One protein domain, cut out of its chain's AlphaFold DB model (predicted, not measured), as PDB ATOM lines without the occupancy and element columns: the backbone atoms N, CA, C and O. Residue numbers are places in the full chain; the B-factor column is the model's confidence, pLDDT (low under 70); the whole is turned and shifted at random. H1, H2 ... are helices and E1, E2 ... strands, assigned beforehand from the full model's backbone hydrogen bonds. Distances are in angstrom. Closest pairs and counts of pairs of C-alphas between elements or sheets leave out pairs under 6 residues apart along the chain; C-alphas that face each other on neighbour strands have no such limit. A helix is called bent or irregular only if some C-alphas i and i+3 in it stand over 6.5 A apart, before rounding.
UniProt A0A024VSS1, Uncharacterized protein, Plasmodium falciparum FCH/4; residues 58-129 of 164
ATOM      1  N   LYS A  58      21.371  35.336  63.972       63.94
ATOM      2  CA  LYS A  58      20.055  35.398  63.312       63.94
ATOM      3  C   LYS A  58      18.908  34.857  64.181       63.94
ATOM      4  O   LYS A  58      17.760  35.192  63.914       63.94
ATOM      5  N   ASP A  59      19.223  34.045  65.193       70.00
ATOM      6  CA  ASP A  59      18.247  33.401  66.081       70.00
ATOM      7  C   ASP A  59      18.042  34.188  67.394       70.00
ATOM      8  O   ASP A  59      17.359  33.725  68.312       70.00
ATOM      9  N   VAL A  60      18.621  35.392  67.489       76.06
ATOM     10  CA  VAL A  60      18.400  36.311  68.608       76.06
ATOM     11  C   VAL A  60      16.958  36.813  68.563       76.06
ATOM     12  O   VAL A  60      16.532  37.476  67.619       76.06
ATOM     13  N   TYR A  61      16.204  36.503  69.614       80.25
ATOM     14  CA  TYR A  61      14.839  36.986  69.805       80.25
ATOM     15  C   TYR A  61      14.830  38.478  70.156       80.25
ATOM     16  O   TYR A  61      13.992  39.241  69.675       80.25
ATOM     17  N   HIS A  62      15.764  38.899  71.009       77.81
ATOM     18  CA  HIS A  62      15.908  40.286  71.423       77.81
ATOM     19  C   HIS A  62      17.320  40.558  71.934       77.81
ATOM     20  O   HIS A  62      17.936  39.674  72.511       77.81
ATOM     21  N   THR A  63      17.797  41.792  71.814       78.38
ATOM     22  CA  THR A  63      19.068  42.217  72.409       78.38
ATOM     23  C   THR A  63      18.789  43.319  73.419       78.38
ATOM     24  O   THR A  63      18.082  44.282  73.119       78.38
ATOM     25  N   MET A  64      19.329  43.180  74.627       76.19
ATOM     26  CA  MET A  64      19.193  44.155  75.705       76.19
ATOM     27  C   MET A  64      20.554  44.756  76.050       76.19
ATOM     28  O   MET A  64      21.554  44.048  76.100       76.19
ATOM     29  N   PHE A  65      20.579  46.056  76.343       75.81
ATOM     30  CA  PHE A  65      21.773  46.737  76.837       75.81
ATOM     31  C   PHE A  65      21.681  46.946  78.348       75.81
ATOM     32  O   PHE A  65      20.690  47.490  78.846       75.81
ATOM     33  N   PHE A  66      22.713  46.535  79.081       69.50
ATOM     34  CA  PHE A  66      22.836  46.752  80.521       69.50
ATOM     35  C   PHE A  66      24.259  47.206  80.847       69.50
ATOM     36  O   PHE A  66      25.204  46.497  80.525       69.50
ATOM     37  N   ASP A  67      24.416  48.380  81.465       74.88
ATOM     38  CA  ASP A  67      25.726  48.974  81.790       74.88
ATOM     39  C   ASP A  67      26.721  48.924  80.611       74.88
ATOM     40  O   ASP A  67      27.833  48.417  80.738       74.88
ATOM     41  N   GLU A  68      26.286  49.399  79.435       80.62
ATOM     42  CA  GLU A  68      27.058  49.406  78.173       80.62
ATOM     43  C   GLU A  68      27.412  48.017  77.606       80.62
ATOM     44  O   GLU A  68      28.070  47.920  76.571       80.62
ATOM     45  N   LYS A  69      26.929  46.934  78.224       75.19
ATOM     46  CA  LYS A  69      27.078  45.566  77.722       75.19
ATOM     47  C   LYS A  69      25.862  45.152  76.910       75.19
ATOM     48  O   LYS A  69      24.724  45.343  77.340       75.19
ATOM     49  N   GLU A  70      26.121  44.559  75.753       80.88
ATOM     50  CA  GLU A  70      25.117  43.957  74.879       80.88
ATOM     51  C   GLU A  70      24.857  42.512  75.321       80.88
ATOM     52  O   GLU A  70      25.793  41.723  75.435       80.88
ATOM     53  N   ILE A  71      23.600  42.174  75.601       78.62
ATOM     54  CA  ILE A  71      23.176  40.836  76.017       78.62
ATOM     55  C   ILE A  71      22.147  40.329  75.016       78.62
ATOM     56  O   ILE A  71      21.071  40.916  74.865       78.62
ATOM     57  N   ASP A  72      22.457  39.203  74.385       80.44
ATOM     58  CA  ASP A  72      21.559  38.555  73.441       80.44
ATOM     59  C   ASP A  72      20.595  37.621  74.176       80.44
ATOM     60  O   ASP A  72      20.986  36.792  75.000       80.44
ATOM     61  N   ILE A  73      19.310  37.754  73.867       82.81
ATOM     62  CA  ILE A  73      18.223  36.932  74.386       82.81
ATOM     63  C   ILE A  73      17.748  36.032  73.257       82.81
ATOM     64  O   ILE A  73      17.279  36.496  72.219       82.81
ATOM     65  N   TYR A  74      17.823  34.733  73.492       82.00
ATOM     66  CA  TYR A  74      17.414  33.699  72.556       82.00
ATOM     67  C   TYR A  74      16.127  33.042  73.040       82.00
ATOM     68  O   TYR A  74      15.939  32.826  74.241       82.00
ATOM     69  N   GLN A  75      15.254  32.697  72.097       79.19
ATOM     70  CA  GLN A  75      14.095  31.852  72.352       79.19
ATOM     71  C   GLN A  75      14.358  30.471  71.767       79.19
ATOM     72  O   GLN A  75      14.524  30.320  70.558       79.19
ATOM     73  N   PHE A  76      14.355  29.453  72.620       73.50
ATOM     74  CA  PHE A  76      14.572  28.080  72.191       73.50
ATOM     75  C   PHE A  76      13.269  27.293  72.188       73.50
ATOM     76  O   PHE A  76      12.498  27.367  73.141       73.50
ATOM     77  N   ARG A  77      13.064  26.504  71.123       69.50
ATOM     78  CA  ARG A  77      12.069  25.414  71.094       69.50
ATOM     79  C   ARG A  77      12.580  24.139  71.767       69.50
ATOM     80  O   ARG A  77      11.794  23.322  72.230       69.50
ATOM     81  N   THR A  78      13.901  23.967  71.778       72.88
ATOM     82  CA  THR A  78      14.600  22.850  72.415       72.88
ATOM     83  C   THR A  78      15.826  23.405  73.112       72.88
ATOM     84  O   THR A  78      16.583  24.161  72.504       72.88
ATOM     85  N   PHE A  79      16.033  23.033  74.375       75.88
ATOM     86  CA  PHE A  79      17.152  23.552  75.152       75.88
ATOM     87  C   PHE A  79      18.516  23.177  74.526       75.88
ATOM     88  O   PHE A  79      18.764  21.993  74.266       75.88
ATOM     89  N   PRO A  80      19.425  24.148  74.324       78.50
ATOM     90  CA  PRO A  80      20.745  23.895  73.756       78.50
ATOM     91  C   PRO A  80      21.695  23.284  74.805       78.50
ATOM     92  O   PRO A  80      22.092  23.924  75.779       78.50
ATOM     93  N   LYS A  81      22.068  22.009  74.615       80.00
ATOM     94  CA  LYS A  81      22.817  21.204  75.605       80.00
ATOM     95  C   LYS A  81      24.170  21.802  76.012       80.00
ATOM     96  O   LYS A  81      24.576  21.618  77.157       80.00
ATOM     97  N   ASN A  82      24.845  22.519  75.116       82.56
ATOM     98  CA  ASN A  82      26.123  23.188  75.381       82.56
ATOM     99  C   ASN A  82      26.037  24.227  76.517       82.56
ATOM    100  O   ASN A  82      27.025  24.452  77.210       82.56
ATOM    101  N   TYR A  83      24.853  24.781  76.794       81.94
ATOM    102  CA  TYR A  83      24.649  25.732  77.893       81.94
ATOM    103  C   TYR A  83      24.170  25.087  79.200       81.94
ATOM    104  O   TYR A  83      23.933  25.796  80.178       81.94
ATOM    105  N   LEU A  84      24.046  23.753  79.263       80.12
ATOM    106  CA  LEU A  84      23.521  23.053  80.442       80.12
ATOM    107  C   LEU A  84      24.334  23.351  81.706       80.12
ATOM    108  O   LEU A  84      23.756  23.664  82.744       80.12
ATOM    109  N   ASN A  85      25.664  23.276  81.615       82.62
ATOM    110  CA  ASN A  85      26.548  23.508  82.759       82.62
ATOM    111  C   ASN A  85      26.502  24.968  83.218       82.62
ATOM    112  O   ASN A  85      26.411  25.238  84.412       82.62
ATOM    113  N   SER A  86      26.508  25.906  82.268       82.19
ATOM    114  CA  SER A  86      26.422  27.337  82.566       82.19
ATOM    115  C   SER A  86      25.095  27.682  83.256       82.19
ATOM    116  O   SER A  86      25.076  28.333  84.298       82.19
ATOM    117  N   MET A  87      23.983  27.134  82.760       79.69
ATOM    118  CA  MET A  87      22.673  27.309  83.381       79.69
ATOM    119  C   MET A  87      22.575  26.615  84.749       79.69
ATOM    120  O   MET A  87      21.975  27.164  85.670       79.69
ATOM    121  N   TYR A  88      23.174  25.436  84.924       78.50
ATOM    122  CA  TYR A  88      23.235  24.774  86.229       78.50
ATOM    123  C   TYR A  88      24.006  25.613  87.258       78.50
ATOM    124  O   TYR A  88      23.540  25.776  88.387       78.50
ATOM    125  N   ASN A  89      25.139  26.196  86.861       79.38
ATOM    126  CA  ASN A  89      25.920  27.094  87.710       79.38
ATOM    127  C   ASN A  89      25.108  28.336  88.099       79.38
ATOM    128  O   ASN A  89      25.013  28.642  89.285       79.38
ATOM    129  N   LEU A  90      24.454  28.984  87.129       79.00
ATOM    130  CA  LEU A  90      23.572  30.132  87.361       79.00
ATOM    131  C   LEU A  90      22.454  29.803  88.364       79.00
ATOM    132  O   LEU A  90      22.206  30.546  89.310       79.00
ATOM    133  N   LEU A  91      21.772  28.671  88.190       74.00
ATOM    134  CA  LEU A  91      20.702  28.260  89.101       74.00
ATOM    135  C   LEU A  91      21.238  27.912  90.495       74.00
ATOM    136  O   LEU A  91      20.551  28.169  91.482       74.00
ATOM    137  N   SER A  92      22.453  27.371  90.582       70.12
ATOM    138  CA  SER A  92      23.123  27.055  91.850       70.12
ATOM    139  C   SER A  92      23.515  28.287  92.652       70.12
ATOM    140  O   SER A  92      23.508  28.231  93.880       70.12
ATOM    141  N   THR A  93      23.817  29.402  91.989       69.69
ATOM    142  CA  THR A  93      24.115  30.672  92.665       69.69
ATOM    143  C   THR A  93      22.853  31.453  93.010       69.69
ATOM    144  O   THR A  93      22.782  32.081  94.066       69.69
ATOM    145  N   GLU A  94      21.838  31.412  92.145       69.44
ATOM    146  CA  GLU A  94      20.636  32.229  92.306       69.44
ATOM    147  C   GLU A  94      19.580  31.564  93.199       69.44
ATOM    148  O   GLU A  94      18.935  32.237  94.008       69.44
ATOM    149  N   LEU A  95      19.382  30.245  93.124       67.38
ATOM    150  CA  LEU A  95      18.354  29.538  93.897       67.38
ATOM    151  C   LEU A  95      18.857  29.135  95.286       67.38
ATOM    152  O   LEU A  95      20.000  28.755  95.481       67.38
ATOM    153  N   SER A  96      17.985  29.248  96.293       64.25
ATOM    154  CA  SER A  96      18.300  28.807  97.666       64.25
ATOM    155  C   SER A  96      18.295  27.288  97.766       64.25
ATOM    156  O   SER A  96      18.964  26.728  98.622       64.25
ATOM    157  N   GLU A  97      17.536  26.654  96.876       68.00
ATOM    158  CA  GLU A  97      17.460  25.216  96.688       68.00
ATOM    159  C   GLU A  97      17.688  24.957  95.197       68.00
ATOM    160  O   GLU A  97      16.743  25.047  94.406       68.00
ATOM    161  N   PRO A  98      18.941  24.747  94.767       63.25
ATOM    162  CA  PRO A  98      19.203  24.417  93.382       63.25
ATOM    163  C   PRO A  98      18.524  23.115  92.991       63.25
ATOM    164  O   PRO A  98      18.534  22.130  93.733       63.25
ATOM    165  N   TYR A  99      17.968  23.097  91.783       65.81
ATOM    166  CA  TYR A  99      17.527  21.854  91.173       65.81
ATOM    167  C   TYR A  99      18.714  20.898  91.072       65.81
ATOM    168  O   TYR A  99      19.766  21.259  90.551       65.81
ATOM    169  N   ASN A 100      18.528  19.652  91.510       72.06
ATOM    170  CA  ASN A 100      19.450  18.582  91.143       72.06
ATOM    171  C   ASN A 100      19.565  18.537  89.604       72.06
ATOM    172  O   ASN A 100      18.553  18.658  88.911       72.06
ATOM    173  N   ILE A 101      20.775  18.339  89.071       70.94
ATOM    174  CA  ILE A 101      21.046  18.279  87.627       70.94
ATOM    175  C   ILE A 101      20.106  17.325  86.870       70.94
ATOM    176  O   ILE A 101      19.715  17.619  85.742       70.94
ATOM    177  N   PHE A 102      19.686  16.213  87.484       72.12
ATOM    178  CA  PHE A 102      18.721  15.289  86.878       72.12
ATOM    179  C   PHE A 102      17.338  15.923  86.727       72.12
ATOM    180  O   PHE A 102      16.742  15.850  85.657       72.12
ATOM    181  N   LEU A 103      16.860  16.600  87.772       71.38
ATOM    182  CA  LEU A 103      15.581  17.301  87.747       71.38
ATOM    183  C   LEU A 103      15.617  18.470  86.757       71.38
ATOM    184  O   LEU A 103      14.657  18.670  86.023       71.38
ATOM    185  N   LEU A 104      16.735  19.194  86.682       73.62
ATOM    186  CA  LEU A 104      16.931  20.255  85.698       73.62
ATOM    187  C   LEU A 104      16.852  19.714  84.266       73.62
ATOM    188  O   LEU A 104      16.127  20.271  83.449       73.62
ATOM    189  N   LYS A 105      17.532  18.600  83.967       73.50
ATOM    190  CA  LYS A 105      17.436  17.935  82.657       73.50
ATOM    191  C   LYS A 105      15.994  17.552  82.320       73.50
ATOM    192  O   LYS A 105      15.553  17.808  81.205       73.50
ATOM    193  N   THR A 106      15.254  16.989  83.276       74.31
ATOM    194  CA  THR A 106      13.834  16.659  83.097       74.31
ATOM    195  C   THR A 106      13.007  17.907  82.791       74.31
ATOM    196  O   THR A 106      12.293  17.938  81.799       74.31
ATOM    197  N   VAL A 107      13.161  18.968  83.584       71.19
ATOM    198  CA  VAL A 107      12.469  20.254  83.402       71.19
ATOM    199  C   VAL A 107      12.755  20.843  82.014       71.19
ATOM    200  O   VAL A 107      11.835  21.288  81.339       71.19
ATOM    201  N   LEU A 108      14.002  20.824  81.550       72.88
ATOM    202  CA  LEU A 108      14.361  21.356  80.232       72.88
ATOM    203  C   LEU A 108      13.823  20.532  79.063       72.88
ATOM    204  O   LEU A 108      13.491  21.103  78.026       72.88
ATOM    205  N   ASN A 109      13.748  19.211  79.221       71.81
ATOM    206  CA  ASN A 109      13.175  18.331  78.207       71.81
ATOM    207  C   ASN A 109      11.646  18.466  78.153       71.81
ATOM    208  O   ASN A 109      11.075  18.508  77.068       71.81
ATOM    209  N   ASP A 110      10.996  18.568  79.314       65.94
ATOM    210  CA  ASP A 110       9.535  18.581  79.432       65.94
ATOM    211  C   ASP A 110       8.917  19.963  79.157       65.94
ATOM    212  O   ASP A 110       7.739  20.060  78.812       65.94
ATOM    213  N   TYR A 111       9.687  21.047  79.317       63.81
ATOM    214  CA  TYR A 111       9.226  22.434  79.146       63.81
ATOM    215  C   TYR A 111       9.913  23.157  77.985       63.81
ATOM    216  O   TYR A 111      10.120  24.369  78.042       63.81
ATOM    217  N   GLY A 112      10.254  22.418  76.926       56.12
ATOM    218  CA  GLY A 112      10.989  22.948  75.776       56.12
ATOM    219  C   GLY A 112      10.312  24.125  75.064       56.12
ATOM    220  O   GLY A 112      10.998  24.928  74.444       56.12
ATOM    221  N   GLU A 113       8.990  24.284  75.179       55.25
ATOM    222  CA  GLU A 113       8.266  25.207  74.302       55.25
ATOM    223  C   GLU A 113       8.530  26.697  74.552       55.25
ATOM    224  O   GLU A 113       8.426  27.471  73.603       55.25
ATOM    225  N   ILE A 114       8.902  27.137  75.763       56.38
ATOM    226  CA  ILE A 114       9.277  28.545  76.001       56.38
ATOM    227  C   ILE A 114      10.349  28.625  77.092       56.38
ATOM    228  O   ILE A 114      10.068  28.916  78.261       56.38
ATOM    229  N   ALA A 115      11.596  28.393  76.684       65.94
ATOM    230  CA  ALA A 115      12.768  28.828  77.430       65.94
ATOM    231  C   ALA A 115      13.372  30.063  76.741       65.94
ATOM    232  O   ALA A 115      13.841  29.977  75.602       65.94
ATOM    233  N   LEU A 116      13.350  31.214  77.417       78.25
ATOM    234  CA  LEU A 116      14.179  32.359  77.032       78.25
ATOM    235  C   LEU A 116      15.508  32.249  77.766       78.25
ATOM    236  O   LEU A 116      15.518  32.003  78.972       78.25
ATOM    237  N   MET A 117      16.614  32.457  77.063       80.44
ATOM    238  CA  MET A 117      17.947  32.430  77.658       80.44
ATOM    239  C   MET A 117      18.730  33.668  77.238       80.44
ATOM    240  O   MET A 117      18.805  33.987  76.055       80.44
ATOM    241  N   CYS A 118      19.309  34.352  78.215       82.81
ATOM    242  CA  CYS A 118      20.223  35.463  78.014       82.81
ATOM    243  C   CYS A 118      21.649  34.917  77.972       82.81
ATOM    244  O   CYS A 118      22.077  34.238  78.913       82.81
ATOM    245  N   ILE A 119      22.376  35.223  76.904       82.12
ATOM    246  CA  ILE A 119      23.732  34.737  76.673       82.12
ATOM    247  C   ILE A 119      24.673  35.932  76.560       82.12
ATOM    248  O   ILE A 119      24.416  36.878  75.818       82.12
ATOM    249  N   PHE A 120      25.769  35.873  77.309       77.94
ATOM    250  CA  PHE A 120      26.843  36.858  77.284       77.94
ATOM    251  C   PHE A 120      28.179  36.122  77.389       77.94
ATOM    252  O   PHE A 120      28.320  35.267  78.259       77.94
ATOM    253  N   GLU A 121      29.128  36.416  76.492       83.19
ATOM    254  CA  GLU A 121      30.445  35.747  76.443       83.19
ATOM    255  C   GLU A 121      30.342  34.207  76.516       83.19
ATOM    256  O   GLU A 121      31.030  33.551  77.292       83.19
ATOM    257  N   GLU A 122      29.425  33.628  75.732       81.69
ATOM    258  CA  GLU A 122      29.163  32.176  75.673       81.69
ATOM    259  C   GLU A 122      28.671  31.542  76.992       81.69
ATOM    260  O   GLU A 122      28.574  30.320  77.106       81.69
ATOM    261  N   GLN A 123      28.283  32.353  77.976       80.06
ATOM    262  CA  GLN A 123      27.704  31.902  79.239       80.06
ATOM    263  C   GLN A 123      26.217  32.257  79.328       80.06
ATOM    264  O   GLN A 123      25.778  33.322  78.894       80.06
ATOM    265  N   CYS A 124      25.434  31.362  79.930       82.19
ATOM    266  CA  CYS A 124      24.059  31.624  80.327       82.19
ATOM    267  C   CYS A 124      24.064  32.526  81.566       82.19
ATOM    268  O   CYS A 124      24.456  32.108  82.655       82.19
ATOM    269  N   VAL A 125      23.614  33.767  81.394       83.81
ATOM    270  CA  VAL A 125      23.552  34.780  82.465       83.81
ATOM    271  C   VAL A 125      22.128  35.031  82.958       83.81
ATOM    272  O   VAL A 125      21.910  35.750  83.930       83.81
ATOM    273  N   GLY A 126      21.140  34.435  82.295       79.88
ATOM    274  CA  GLY A 126      19.736  34.537  82.660       79.88
ATOM    275  C   GLY A 126      18.915  33.498  81.918       79.88
ATOM    276  O   GLY A 126      19.174  33.218  80.752       79.88
ATOM    277  N   ALA A 127      17.907  32.940  82.577       78.31
ATOM    278  CA  ALA A 127      16.958  32.051  81.929       78.31
ATOM    279  C   ALA A 127      15.550  32.271  82.482       78.31
ATOM    280  O   ALA A 127      15.355  32.467  83.682       78.31
ATOM    281  N   VAL A 128      14.562  32.203  81.598       76.75
ATOM    282  CA  VAL A 128      13.146  32.104  81.941       76.75
ATOM    283  C   VAL A 128      12.657  30.781  81.390       76.75
ATOM    284  O   VAL A 128      12.514  30.631  80.182       76.75
ATOM    285  N   ILE A 129      12.396  29.832  82.283       72.50
ATOM    286  CA  ILE A 129      11.813  28.536  81.937       72.50
ATOM    287  C   ILE A 129      10.345  28.587  82.334       72.50
ATOM    288  O   ILE A 129      10.029  28.845  83.499       72.50
TER     289      ILE A 129
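What this domain is: This is residues 58 to 129 of the 164 residues of an uncharacterized protein of Plasmodium falciparum FCH/4 (UniProt A0A024VSS1). A strongly twisted antiparallel sheet of two hairpins, in the order E1 E2 E3 E4, has H1 packed across its E4 edge; H2 lies beyond, off the sheet, opposite the E1 end. You see 72 printed residues, mixed helices and strands, running E1 E2 H1 H2 E3 E4. The whole is compact, radius of gyration of the C-alphas 12.2 A, spans 35 by 25 by 17 A.

Where its parts are: Find C-alpha 60 at (18.400, 36.311, 68.608), where E1, residues 60 to 66, begins; E2, residues 69 to 76, runs 22.2 A. H1, residues 81 to 94, 20.1 A, is irregular: C-alphas 82 and 85 are 7.4 A apart. H2, residues 101 to 110, and E3, residues 115 to 120, precede E4, residues 123 to 129, ending at (11.813, 28.536, 81.937).

How they stand to each other: Within hydrogen-bond range find N 64 and O 71 of E1 and E2, 2.9 A; N 74 and O 117 of E2 and E3, 2.8 A; N 118 and O 126 of E3 and E4, 2.8 A. H1 is on the sheet, height 7.2 A, closest C-alphas Ser 86 and Cys 124, 5.4 A. H2 is close but not clearly touching H1, Tyr 88 and Ile 101 having the closest C-alphas, 7.0 A. Every O i to N i+4 pair is within range in H2, 8 of 10 in H1.

The domain as a whole: The printed part has no cut and no long link; pLDDT is under 70 at 16 residues, among them 110 to 115.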